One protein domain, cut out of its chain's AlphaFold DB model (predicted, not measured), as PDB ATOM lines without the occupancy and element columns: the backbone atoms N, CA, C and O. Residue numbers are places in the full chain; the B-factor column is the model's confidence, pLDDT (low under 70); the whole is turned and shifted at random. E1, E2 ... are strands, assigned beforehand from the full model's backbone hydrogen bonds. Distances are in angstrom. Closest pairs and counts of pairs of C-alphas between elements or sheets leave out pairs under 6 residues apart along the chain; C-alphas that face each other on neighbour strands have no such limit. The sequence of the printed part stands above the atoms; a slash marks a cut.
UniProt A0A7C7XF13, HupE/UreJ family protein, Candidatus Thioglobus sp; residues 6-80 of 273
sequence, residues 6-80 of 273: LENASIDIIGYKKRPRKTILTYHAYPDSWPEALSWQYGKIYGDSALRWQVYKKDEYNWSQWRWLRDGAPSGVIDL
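What this domain is: This is residues 6 to 80 of the 273 residues of the protein "HupE/UreJ family protein" of Candidatus Thioglobus sp (UniProt A0A7C7XF13). There is little regular structure: two separate antiparallel hairpins, E1 with E2 and the smaller E3 with E4, are joined by long loops, and residues 14 to 19 and 56 to 61 stick out. Near the last printed residue, residues 78 to 79 pair antiparallel with residues 37 to 38. The printed part has 75 residues, no named helix and four strands, E1 to E4 in order; it is all strand, with just 18 residues in named elements, and loose, with a radius of gyration of the C-alphas of 14.5 A and spans of 41 by 27 by 26 A.

How they stand to each other: E1, residues 6 to 11, and E2, residues 23 to 28, form a hairpin, antiparallel at 170 degrees; N 10 and O 24, 2.8 A apart, are within hydrogen-bond range. E3, residues 49 to 51, and E4, residues 67 to 69, form an antiparallel hairpin at 148 degrees; N 51 and O 67, 2.8 A apart, are within hydrogen-bond range. E1 and E2 are apart from E3 and E4.

Where its parts are: E1 begins at C-alpha 6 (178.569, 221.736, 188.405) and measures 13.6 A, E2 16.5 A, E3 5.9 A; E4, 6.4 A, ends at C-alpha 69 (165.449, 206.066, 187.612).

The domain as a whole: The farthest C-alphas, of Lys 18 and Asp 32, are 43.2 A apart. The printed part has no cut; its three links are long. Residues 13 to 20 have pLDDT under 70.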
ATOM      1  N   LEU A   6     177.440 222.609 188.736       91.44
ATOM      2  CA  LEU A   6     178.569 221.736 188.405       91.44
ATOM      3  C   LEU A   6     179.880 222.512 188.584       91.44
ATOM      4  O   LEU A   6     180.097 223.523 187.924       91.44
ATOM      5  N   GLU A   7     180.751 222.014 189.451       92.75
ATOM      6  CA  GLU A   7     182.053 222.614 189.747       92.75
ATOM      7  C   GLU A   7     183.179 221.942 188.969       92.75
ATOM      8  O   GLU A   7     184.060 222.602 188.426       92.75
ATOM      9  N   ASN A   8     183.152 220.609 188.926       92.25
ATOM     10  CA  ASN A   8     184.210 219.811 188.331       92.25
ATOM     11  C   ASN A   8     183.644 218.534 187.704       92.25
ATOM     12  O   ASN A   8     182.687 217.945 188.210       92.25
ATOM     13  N   ALA A   9     184.274 218.081 186.623       90.44
ATOM     14  CA  ALA A   9     183.963 216.831 185.952       90.44
ATOM     15  C   ALA A   9     185.260 216.074 185.643       90.44
ATOM     16  O   ALA A   9     186.072 216.511 184.832       90.44
ATOM     17  N   SER A  10     185.426 214.910 186.266       88.81
ATOM     18  CA  SER A  10     186.499 213.966 185.963       88.81
ATOM     19  C   SER A  10     185.905 212.758 185.253       88.81
ATOM     20  O   SER A  10     185.134 211.996 185.839       88.81
ATOM     21  N   ILE A  11     186.272 212.576 183.988       82.56
ATOM     22  CA  ILE A  11     185.823 211.466 183.145       82.56
ATOM     23  C   ILE A  11     187.059 210.641 182.793       82.56
ATOM     24  O   ILE A  11     188.025 211.184 182.258       82.56
ATOM     25  N   ASP A  12     187.033 209.348 183.111       77.12
ATOM     26  CA  ASP A  12     188.100 208.409 182.742       77.12
ATOM     27  C   ASP A  12     188.227 208.240 181.201       77.12
ATOM     28  O   ASP A  12     187.429 208.793 180.440       77.12
ATOM     29  N   ILE A  13     189.231 207.485 180.731       65.75
ATOM     30  CA  ILE A  13     189.682 207.356 179.326       65.75
ATOM     31  C   ILE A  13     188.551 207.483 178.284       65.75
ATOM     32  O   ILE A  13     187.609 206.686 178.206       65.75
ATOM     33  N   ILE A  14     188.701 208.474 177.402       57.34
ATOM     34  CA  ILE A  14     187.798 208.749 176.281       57.34
ATOM     35  C   ILE A  14     188.226 207.890 175.081       57.34
ATOM     36  O   ILE A  14     189.339 208.036 174.586       57.34
ATOM     37  N   GLY A  15     187.349 207.006 174.591       50.62
ATOM     38  CA  GLY A  15     187.563 206.294 173.319       50.62
ATOM     39  C   GLY A  15     186.997 204.873 173.247       50.62
ATOM     40  O   GLY A  15     186.506 204.473 172.193       50.62
ATOM     41  N   TYR A  16     186.977 204.123 174.355       55.12
ATOM     42  CA  TYR A  16     186.446 202.753 174.380       55.12
ATOM     43  C   TYR A  16     184.983 202.734 174.843       55.12
ATOM     44  O   TYR A  16     184.687 202.768 176.033       55.12
ATOM     45  N   LYS A  17     184.043 202.686 173.891       54.12
ATOM     46  CA  LYS A  17     182.591 202.750 174.164       54.12
ATOM     47  C   LYS A  17     181.993 201.472 174.776       54.12
ATOM     48  O   LYS A  17     180.825 201.485 175.142       54.12
ATOM     49  N   LYS A  18     182.762 200.380 174.871       50.31
ATOM     50  CA  LYS A  18     182.278 199.061 175.321       50.31
ATOM     51  C   LYS A  18     182.483 198.797 176.827       50.31
ATOM     52  O   LYS A  18     182.272 197.677 177.269       50.31
ATOM     53  N   ARG A  19     182.919 199.783 177.627       56.81
ATOM     54  CA  ARG A  19     183.014 199.661 179.097       56.81
ATOM     55  C   ARG A  19     182.292 200.808 179.809       56.81
ATOM     56  O   ARG A  19     182.377 201.942 179.326       56.81
ATOM     57  N   PRO A  20     181.640 200.542 180.959       60.03
ATOM     58  CA  PRO A  20     181.242 201.589 181.891       60.03
ATOM     59  C   PRO A  20     182.450 202.471 182.229       60.03
ATOM     60  O   PRO A  20     183.569 201.978 182.385       60.03
ATOM     61  N   ARG A  21     182.238 203.787 182.292       73.69
ATOM     62  CA  ARG A  21     183.291 204.764 182.601       73.69
ATOM     63  C   ARG A  21     183.031 205.353 183.968       73.69
ATOM     64  O   ARG A  21     181.970 205.944 184.183       73.69
ATOM     65  N   LYS A  22     184.025 205.280 184.854       75.19
ATOM     66  CA  LYS A  22     183.957 206.006 186.117       75.19
ATOM     67  C   LYS A  22     183.937 207.503 185.811       75.19
ATOM     68  O   LYS A  22     184.904 208.063 185.302       75.19
ATOM     69  N   THR A  23     182.798 208.121 186.090       80.69
ATOM     70  CA  THR A  23     182.560 209.546 185.868       80.69
ATOM     71  C   THR A  23     182.255 210.176 187.212       80.69
ATOM     72  O   THR A  23     181.292 209.794 187.872       80.69
ATOM     73  N   ILE A  24     183.098 211.113 187.636       87.44
ATOM     74  CA  ILE A  24     182.933 211.843 188.891       87.44
ATOM     75  C   ILE A  24     182.531 213.265 188.532       87.44
ATOM     76  O   ILE A  24     183.309 214.004 187.930       87.44
ATOM     77  N   LEU A  25     181.304 213.629 188.889       89.19
ATOM     78  CA  LEU A  25     180.776 214.977 188.736       89.19
ATOM     79  C   LEU A  25     180.621 215.579 190.129       89.19
ATOM     80  O   LEU A  25     179.888 215.036 190.957       89.19
ATOM     81  N   THR A  26     181.313 216.684 190.383       91.81
ATOM     82  CA  THR A  26     181.224 217.415 191.647       91.81
ATOM     83  C   THR A  26     180.288 218.588 191.459       91.81
ATOM     84  O   THR A  26     180.529 219.444 190.608       91.81
ATOM     85  N   TYR A  27     179.237 218.634 192.270       91.69
ATOM     86  CA  TYR A  27     178.310 219.752 192.308       91.69
ATOM     87  C   TYR A  27     178.363 220.442 193.671       91.69
ATOM     88  O   TYR A  27     178.499 219.762 194.688       91.69
ATOM     89  N   HIS A  28     178.184 221.761 193.697       92.00
ATOM     90  CA  HIS A  28     178.072 222.544 194.927       92.00
ATOM     91  C   HIS A  28     176.788 223.380 194.963       92.00
ATOM     92  O   HIS A  28     176.199 223.717 193.934       92.00
ATOM     93  N   ALA A  29     176.376 223.743 196.173       91.06
ATOM     94  CA  ALA A  29     175.390 224.778 196.453       91.06
ATOM     95  C   ALA A  29     175.728 225.434 197.799       91.06
ATOM     96  O   ALA A  29     176.400 224.824 198.633       91.06
ATOM     97  N   TYR A  30     175.238 226.655 198.011       89.31
ATOM     98  CA  TYR A  30     175.432 227.427 199.241       89.31
ATOM     99  C   TYR A  30     174.073 227.666 199.921       89.31
ATOM    100  O   TYR A  30     173.476 228.733 199.748       89.31
ATOM    101  N   PRO A  31     173.527 226.664 200.633       87.50
ATOM    102  CA  PRO A  31     172.265 226.822 201.336       87.50
ATOM    103  C   PRO A  31     172.448 227.605 202.639       87.50
ATOM    104  O   PRO A  31     173.449 227.439 203.332       87.50
ATOM    105  N   ASP A  32     171.460 228.435 202.985       89.69
ATOM    106  CA  ASP A  32     171.472 229.237 204.221       89.69
ATOM    107  C   ASP A  32     171.411 228.360 205.490       89.69
ATOM    108  O   ASP A  32     171.823 228.769 206.574       89.69
ATOM    109  N   SER A  33     170.900 227.134 205.353       89.81
ATOM    110  CA  SER A  33     170.818 226.109 206.396       89.81
ATOM    111  C   SER A  33     171.079 224.720 205.810       89.81
ATOM    112  O   SER A  33     171.057 224.532 204.594       89.81
ATOM    113  N   TRP A  34     171.291 223.713 206.661       87.62
ATOM    114  CA  TRP A  34     171.410 222.328 206.192       87.62
ATOM    115  C   TRP A  34     170.160 221.910 205.388       87.62
ATOM    116  O   TRP A  34     169.042 222.146 205.856       87.62
ATOM    117  N   PRO A  35     170.311 221.318 204.188       88.94
ATOM    118  CA  PRO A  35     169.169 220.898 203.387       88.94
ATOM    119  C   PRO A  35     168.465 219.692 204.020       88.94
ATOM    120  O   PRO A  35     169.089 218.681 204.324       88.94
ATOM    121  N   GLU A  36     167.143 219.768 204.169       89.94
ATOM    122  CA  GLU A  36     166.340 218.644 204.677       89.94
ATOM    123  C   GLU A  36     166.109 217.563 203.616       89.94
ATOM    124  O   GLU A  36     165.907 216.392 203.942       89.94
ATOM    125  N   ALA A  37     166.145 217.944 202.335       91.12
ATOM    126  CA  ALA A  37     165.886 217.033 201.238       91.12
ATOM    127  C   ALA A  37     166.704 217.322 199.978       91.12
ATOM    128  O   ALA A  37     167.079 218.460 199.694       91.12
ATOM    129  N   LEU A  38     166.909 216.270 199.187       91.38
ATOM    130  CA  LEU A  38     167.549 216.301 197.876       91.38
ATOM    131  C   LEU A  38     166.589 215.757 196.812       91.38
ATOM    132  O   LEU A  38     165.817 214.836 197.062       91.38
ATOM    133  N   SER A  39     166.658 216.293 195.598       91.06
ATOM    134  CA  SER A  39     166.071 215.649 194.425       91.06
ATOM    135  C   SER A  39     167.108 215.603 193.317       91.06
ATOM    136  O   SER A  39     167.802 216.588 193.073       91.06
ATOM    137  N   TRP A  40     167.229 214.448 192.673       90.56
ATOM    138  CA  TRP A  40     168.153 214.214 191.578       90.56
ATOM    139  C   TRP A  40     167.376 213.826 190.328       90.56
ATOM    140  O   TRP A  40     166.479 212.988 190.380       90.56
ATOM    141  N   GLN A  41     167.740 214.407 189.192       89.69
ATOM    142  CA  GLN A  41     167.189 214.033 187.899       89.69
ATOM    143  C   GLN A  41     168.324 213.974 186.887       89.69
ATOM    144  O   GLN A  41     169.117 214.907 186.773       89.69
ATOM    145  N   TYR A  42     168.376 212.878 186.140       83.50
ATOM    146  CA  TYR A  42     169.294 212.726 185.022       83.50
ATOM    147  C   TYR A  42     168.512 212.857 183.714       83.50
ATOM    148  O   TYR A  42     167.375 212.399 183.614       83.50
ATOM    149  N   GLY A  43     169.079 213.547 182.724       83.44
ATOM    150  CA  GLY A  43     168.378 213.798 181.465       83.44
ATOM    151  C   GLY A  43     168.097 212.500 180.704       83.44
ATOM    152  O   GLY A  43     168.987 211.664 180.577       83.44
ATOM    153  N   LYS A  44     166.894 212.365 180.124       85.06
ATOM    154  CA  LYS A  44     166.463 211.167 179.368       85.06
ATOM    155  C   LYS A  44     167.462 210.722 178.290       85.06
ATOM    156  O   LYS A  44     167.601 209.533 178.025       85.06
ATOM    157  N   ILE A  45     168.175 211.669 177.679       85.31
ATOM    158  CA  ILE A  45     169.176 211.406 176.633       85.31
ATOM    159  C   ILE A  45     170.366 210.563 177.112       85.31
ATOM    160  O   ILE A  45     171.076 209.999 176.285       85.31
ATOM    161  N   TYR A  46     170.589 210.485 178.424       78.56
ATOM    162  CA  TYR A  46     171.692 209.738 179.021       78.56
ATOM    163  C   TYR A  46     171.292 208.328 179.480       78.56
ATOM    164  O   TYR A  46     172.142 207.598 179.984       78.56
ATOM    165  N   GLY A  47     170.032 207.936 179.260       78.44
ATOM    166  CA  GLY A  47     169.502 206.625 179.622       78.44
ATOM    167  C   GLY A  47     169.065 206.520 181.081       78.44
ATOM    168  O   GLY A  47     168.939 207.519 181.796       78.44
ATOM    169  N   ASP A  48     168.803 205.285 181.494       81.31
ATOM    170  CA  ASP A  48     168.428 204.955 182.864       81.31
ATOM    171  C   ASP A  48     169.601 205.163 183.830       81.31
ATOM    172  O   ASP A  48     170.770 205.000 183.473       81.31
ATOM    173  N   SER A  49     169.286 205.503 185.078       80.94
ATOM    174  CA  SER A  49     170.282 205.746 186.119       80.94
ATOM    175  C   SER A  49     169.986 204.910 187.355       80.94
ATOM    176  O   SER A  49     168.918 205.016 187.956       80.94
ATOM    177  N   ALA A  50     170.968 204.114 187.770       79.50
ATOM    178  CA  ALA A  50     171.010 203.580 189.119       79.50
ATOM    179  C   ALA A  50     171.473 204.696 190.064       79.50
ATOM    180  O   ALA A  50     172.612 205.154 189.972       79.50
ATOM    181  N   LEU A  51     170.604 205.143 190.967       85.44
ATOM    182  CA  LEU A  51     170.929 206.152 191.968       85.44
ATOM    183  C   LEU A  51     171.080 205.501 193.342       85.44
ATOM    184  O   LEU A  51     170.169 204.834 193.820       85.44
ATOM    185  N   ARG A  52     172.186 205.783 194.022       84.31
ATOM    186  CA  ARG A  52     172.304 205.655 195.478       84.31
ATOM    187  C   ARG A  52     172.915 206.933 196.037       84.31
ATOM    188  O   ARG A  52     173.631 207.637 195.328       84.31
ATOM    189  N   TRP A  53     172.648 207.237 197.296       86.81
ATOM    190  CA  TRP A  53     173.158 208.425 197.968       86.81
ATOM    191  C   TRP A  53     173.642 208.078 199.370       86.81
ATOM    192  O   TRP A  53     173.254 207.067 199.946       86.81
ATOM    193  N   GLN A  54     174.480 208.935 199.935       88.12
ATOM    194  CA  GLN A  54     174.831 208.887 201.347       88.12
ATOM    195  C   GLN A  54     175.064 210.304 201.854       88.12
ATOM    196  O   GLN A  54     175.562 211.157 201.119       88.12
ATOM    197  N   VAL A  55     174.738 210.544 203.121       88.44
ATOM    198  CA  VAL A  55     175.255 211.705 203.844       88.44
ATOM    199  C   VAL A  55     176.552 211.247 204.486       88.44
ATOM    200  O   VAL A  55     176.520 210.398 205.371       88.44
ATOM    201  N   TYR A  56     177.689 211.749 204.002       86.69
ATOM    202  CA  TYR A  56     178.992 211.273 204.460       86.69
ATOM    203  C   TYR A  56     179.121 211.415 205.977       86.69
ATOM    204  O   TYR A  56     179.025 212.512 206.530       86.69
ATOM    205  N   LYS A  57     179.376 210.288 206.635       86.44
ATOM    206  CA  LYS A  57     179.751 210.221 208.037       86.44
ATOM    207  C   LYS A  57     181.067 209.475 208.119       86.44
ATOM    208  O   LYS A  57     181.241 208.425 207.501       86.44
ATOM    209  N   LYS A  58     182.011 210.050 208.854       89.19
ATOM    210  CA  LYS A  58     183.329 209.451 209.021       89.19
ATOM    211  C   LYS A  58     183.174 208.071 209.677       89.19
ATOM    212  O   LYS A  58     182.488 207.960 210.686       89.19
ATOM    213  N   ASP A  59     183.808 207.059 209.089       84.62
ATOM    214  CA  ASP A  59     183.871 205.679 209.594       84.62
ATOM    215  C   ASP A  59     182.519 204.922 209.678       84.62
ATOM    216  O   ASP A  59     182.436 203.877 210.323       84.62
ATOM    217  N   GLU A  60     181.465 205.384 208.990       82.69
ATOM    218  CA  GLU A  60     180.148 204.723 208.937       82.69
ATOM    219  C   GLU A  60     179.785 204.353 207.487       82.69
ATOM    220  O   GLU A  60     179.752 205.214 206.607       82.69
ATOM    221  N   TYR A  61     179.480 203.077 207.218       78.00
ATOM    222  CA  TYR A  61     178.892 202.671 205.936       78.00
ATOM    223  C   TYR A  61     177.387 202.945 205.967       78.00
ATOM    224  O   TYR A  61     176.628 202.201 206.589       78.00
ATOM    225  N   ASN A  62     176.952 204.013 205.302       80.62
ATOM    226  CA  ASN A  62     175.561 204.469 205.326       80.62
ATOM    227  C   ASN A  62     174.999 204.781 203.931       80.62
ATOM    228  O   ASN A  62     174.107 205.621 203.782       80.62
ATOM    229  N   TRP A  63     175.499 204.083 202.910       82.19
ATOM    230  CA  TRP A  63     174.913 204.137 201.578       82.19
ATOM    231  C   TRP A  63     173.442 203.738 201.611       82.19
ATOM    232  O   TRP A  63     173.055 202.697 202.152       82.19
ATOM    233  N   SER A  64     172.620 204.566 200.972       80.00
ATOM    234  CA  SER A  64     171.262 204.202 200.630       80.00
ATOM    235  C   SER A  64     171.269 202.974 199.730       80.00
ATOM    236  O   SER A  64     172.252 202.618 199.074       80.00
ATOM    237  N   GLN A  65     170.103 202.357 199.642       73.88
ATOM    238  CA  GLN A  65     169.861 201.351 198.626       73.88
ATOM    239  C   GLN A  65     169.859 201.998 197.239       73.88
ATOM    240  O   GLN A  65     169.591 203.199 197.107       73.88
ATOM    241  N   TRP A  66     170.159 201.190 196.225       76.94
ATOM    242  CA  TRP A  66     169.980 201.595 194.840       76.94
ATOM    243  C   TRP A  66     168.511 201.846 194.552       76.94
ATOM    244  O   TRP A  66     167.636 201.168 195.088       76.94
ATOM    245  N   ARG A  67     168.277 202.831 193.698       78.88
ATOM    246  CA  ARG A  67     166.980 203.166 193.151       78.88
ATOM    247  C   ARG A  67     167.132 203.414 191.666       78.88
ATOM    248  O   ARG A  67     167.933 204.253 191.252       78.88
ATOM    249  N   TRP A  68     166.350 202.706 190.877       78.50
ATOM    250  CA  TRP A  68     166.386 202.810 189.433       78.50
ATOM    251  C   TRP A  68     165.511 203.971 188.937       78.50
ATOM    252  O   TRP A  68     164.307 204.022 189.191       78.50
ATOM    253  N   LEU A  69     166.120 204.928 188.238       85.69
ATOM    254  CA  LEU A  69     165.449 206.066 187.612       85.69
ATOM    255  C   LEU A  69     165.359 205.823 186.105       85.69
ATOM    256  O   LEU A  69     166.388 205.694 185.442       85.69
ATOM    257  N   ARG A  70     164.133 205.777 185.574       84.44
ATOM    258  CA  ARG A  70     163.852 205.497 184.155       84.44
ATOM    259  C   ARG A  70     163.300 206.705 183.437       84.44
ATOM    260  O   ARG A  70     162.663 207.552 184.059       84.44
ATOM    261  N   ASP A  71     163.519 206.765 182.128       84.12
ATOM    262  CA  ASP A  71     162.886 207.748 181.238       84.12
ATOM    263  C   ASP A  71     163.103 209.220 181.645       84.12
ATOM    264  O   ASP A  71     162.319 210.107 181.304       84.12
ATOM    265  N   GLY A  72     164.194 209.498 182.365       85.44
ATOM    266  CA  GLY A  72     164.486 210.822 182.910       85.44
ATOM    267  C   GLY A  72     163.585 211.235 184.078       85.44
ATOM    268  O   GLY A  72     163.484 212.427 184.372       85.44
ATOM    269  N   ALA A  73     162.917 210.287 184.739       88.81
ATOM    270  CA  ALA A  73     162.147 210.548 185.946       88.81
ATOM    271  C   ALA A  73     163.060 211.048 187.085       88.81
ATOM    272  O   ALA A  73     164.172 210.539 187.260       88.81
ATOM    273  N   PRO A  74     162.610 212.033 187.882       89.88
ATOM    274  CA  PRO A  74     163.354 212.467 189.053       89.88
ATOM    275  C   PRO A  74     163.317 211.391 190.144       89.88
ATOM    276  O   PRO A  74     162.373 210.609 190.251       89.88
ATOM    277  N   SER A  75     164.286 211.433 191.056       88.62
ATOM    278  CA  SER A  75     164.303 210.624 192.277       88.62
ATOM    279  C   SER A  75     163.125 210.917 193.213       88.62
ATOM    280  O   SER A  75     162.959 210.246 194.229       88.62
ATOM    281  N   GLY A  76     162.324 211.947 192.937       87.38
ATOM    282  CA  GLY A  76     161.426 212.533 193.924       87.38
ATOM    283  C   GLY A  76     162.217 213.148 195.080       87.38
ATOM    284  O   GLY A  76     163.393 213.488 194.924       87.38
ATOM    285  N   VAL A  77     161.564 213.298 196.230       88.19
ATOM    286  CA  VAL A  77     162.155 213.898 197.432       88.19
ATOM    287  C   VAL A  77     162.894 212.826 198.233       88.19
ATOM    288  O   VAL A  77     162.291 211.853 198.684       88.19
ATOM    289  N   ILE A  78     164.201 213.005 198.394       89.25
ATOM    290  CA  ILE A  78     165.071 212.208 199.257       89.25
ATOM    291  C   ILE A  78     165.194 212.949 200.585       89.25
ATOM    292  O   ILE A  78     165.802 214.012 200.616       89.25
ATOM    293  N   ASP A  79     164.630 212.401 201.660       88.00
ATOM    294  CA  ASP A  79     164.803 212.928 203.019       88.00
ATOM    295  C   ASP A  79     166.231 212.629 203.506       88.00
ATOM    296  O   ASP A  79     166.631 211.464 203.609       88.00
ATOM    297  N   LEU A  80     167.014 213.683 203.745       87.12
ATOM    298  CA  LEU A  80     168.412 213.582 204.171       87.12
ATOM    299  C   LEU A  80     168.546 213.359 205.682       87.12
ATOM    300  O   LEU A  80     169.570 212.846 206.130       87.12
TER     301      LEU A  80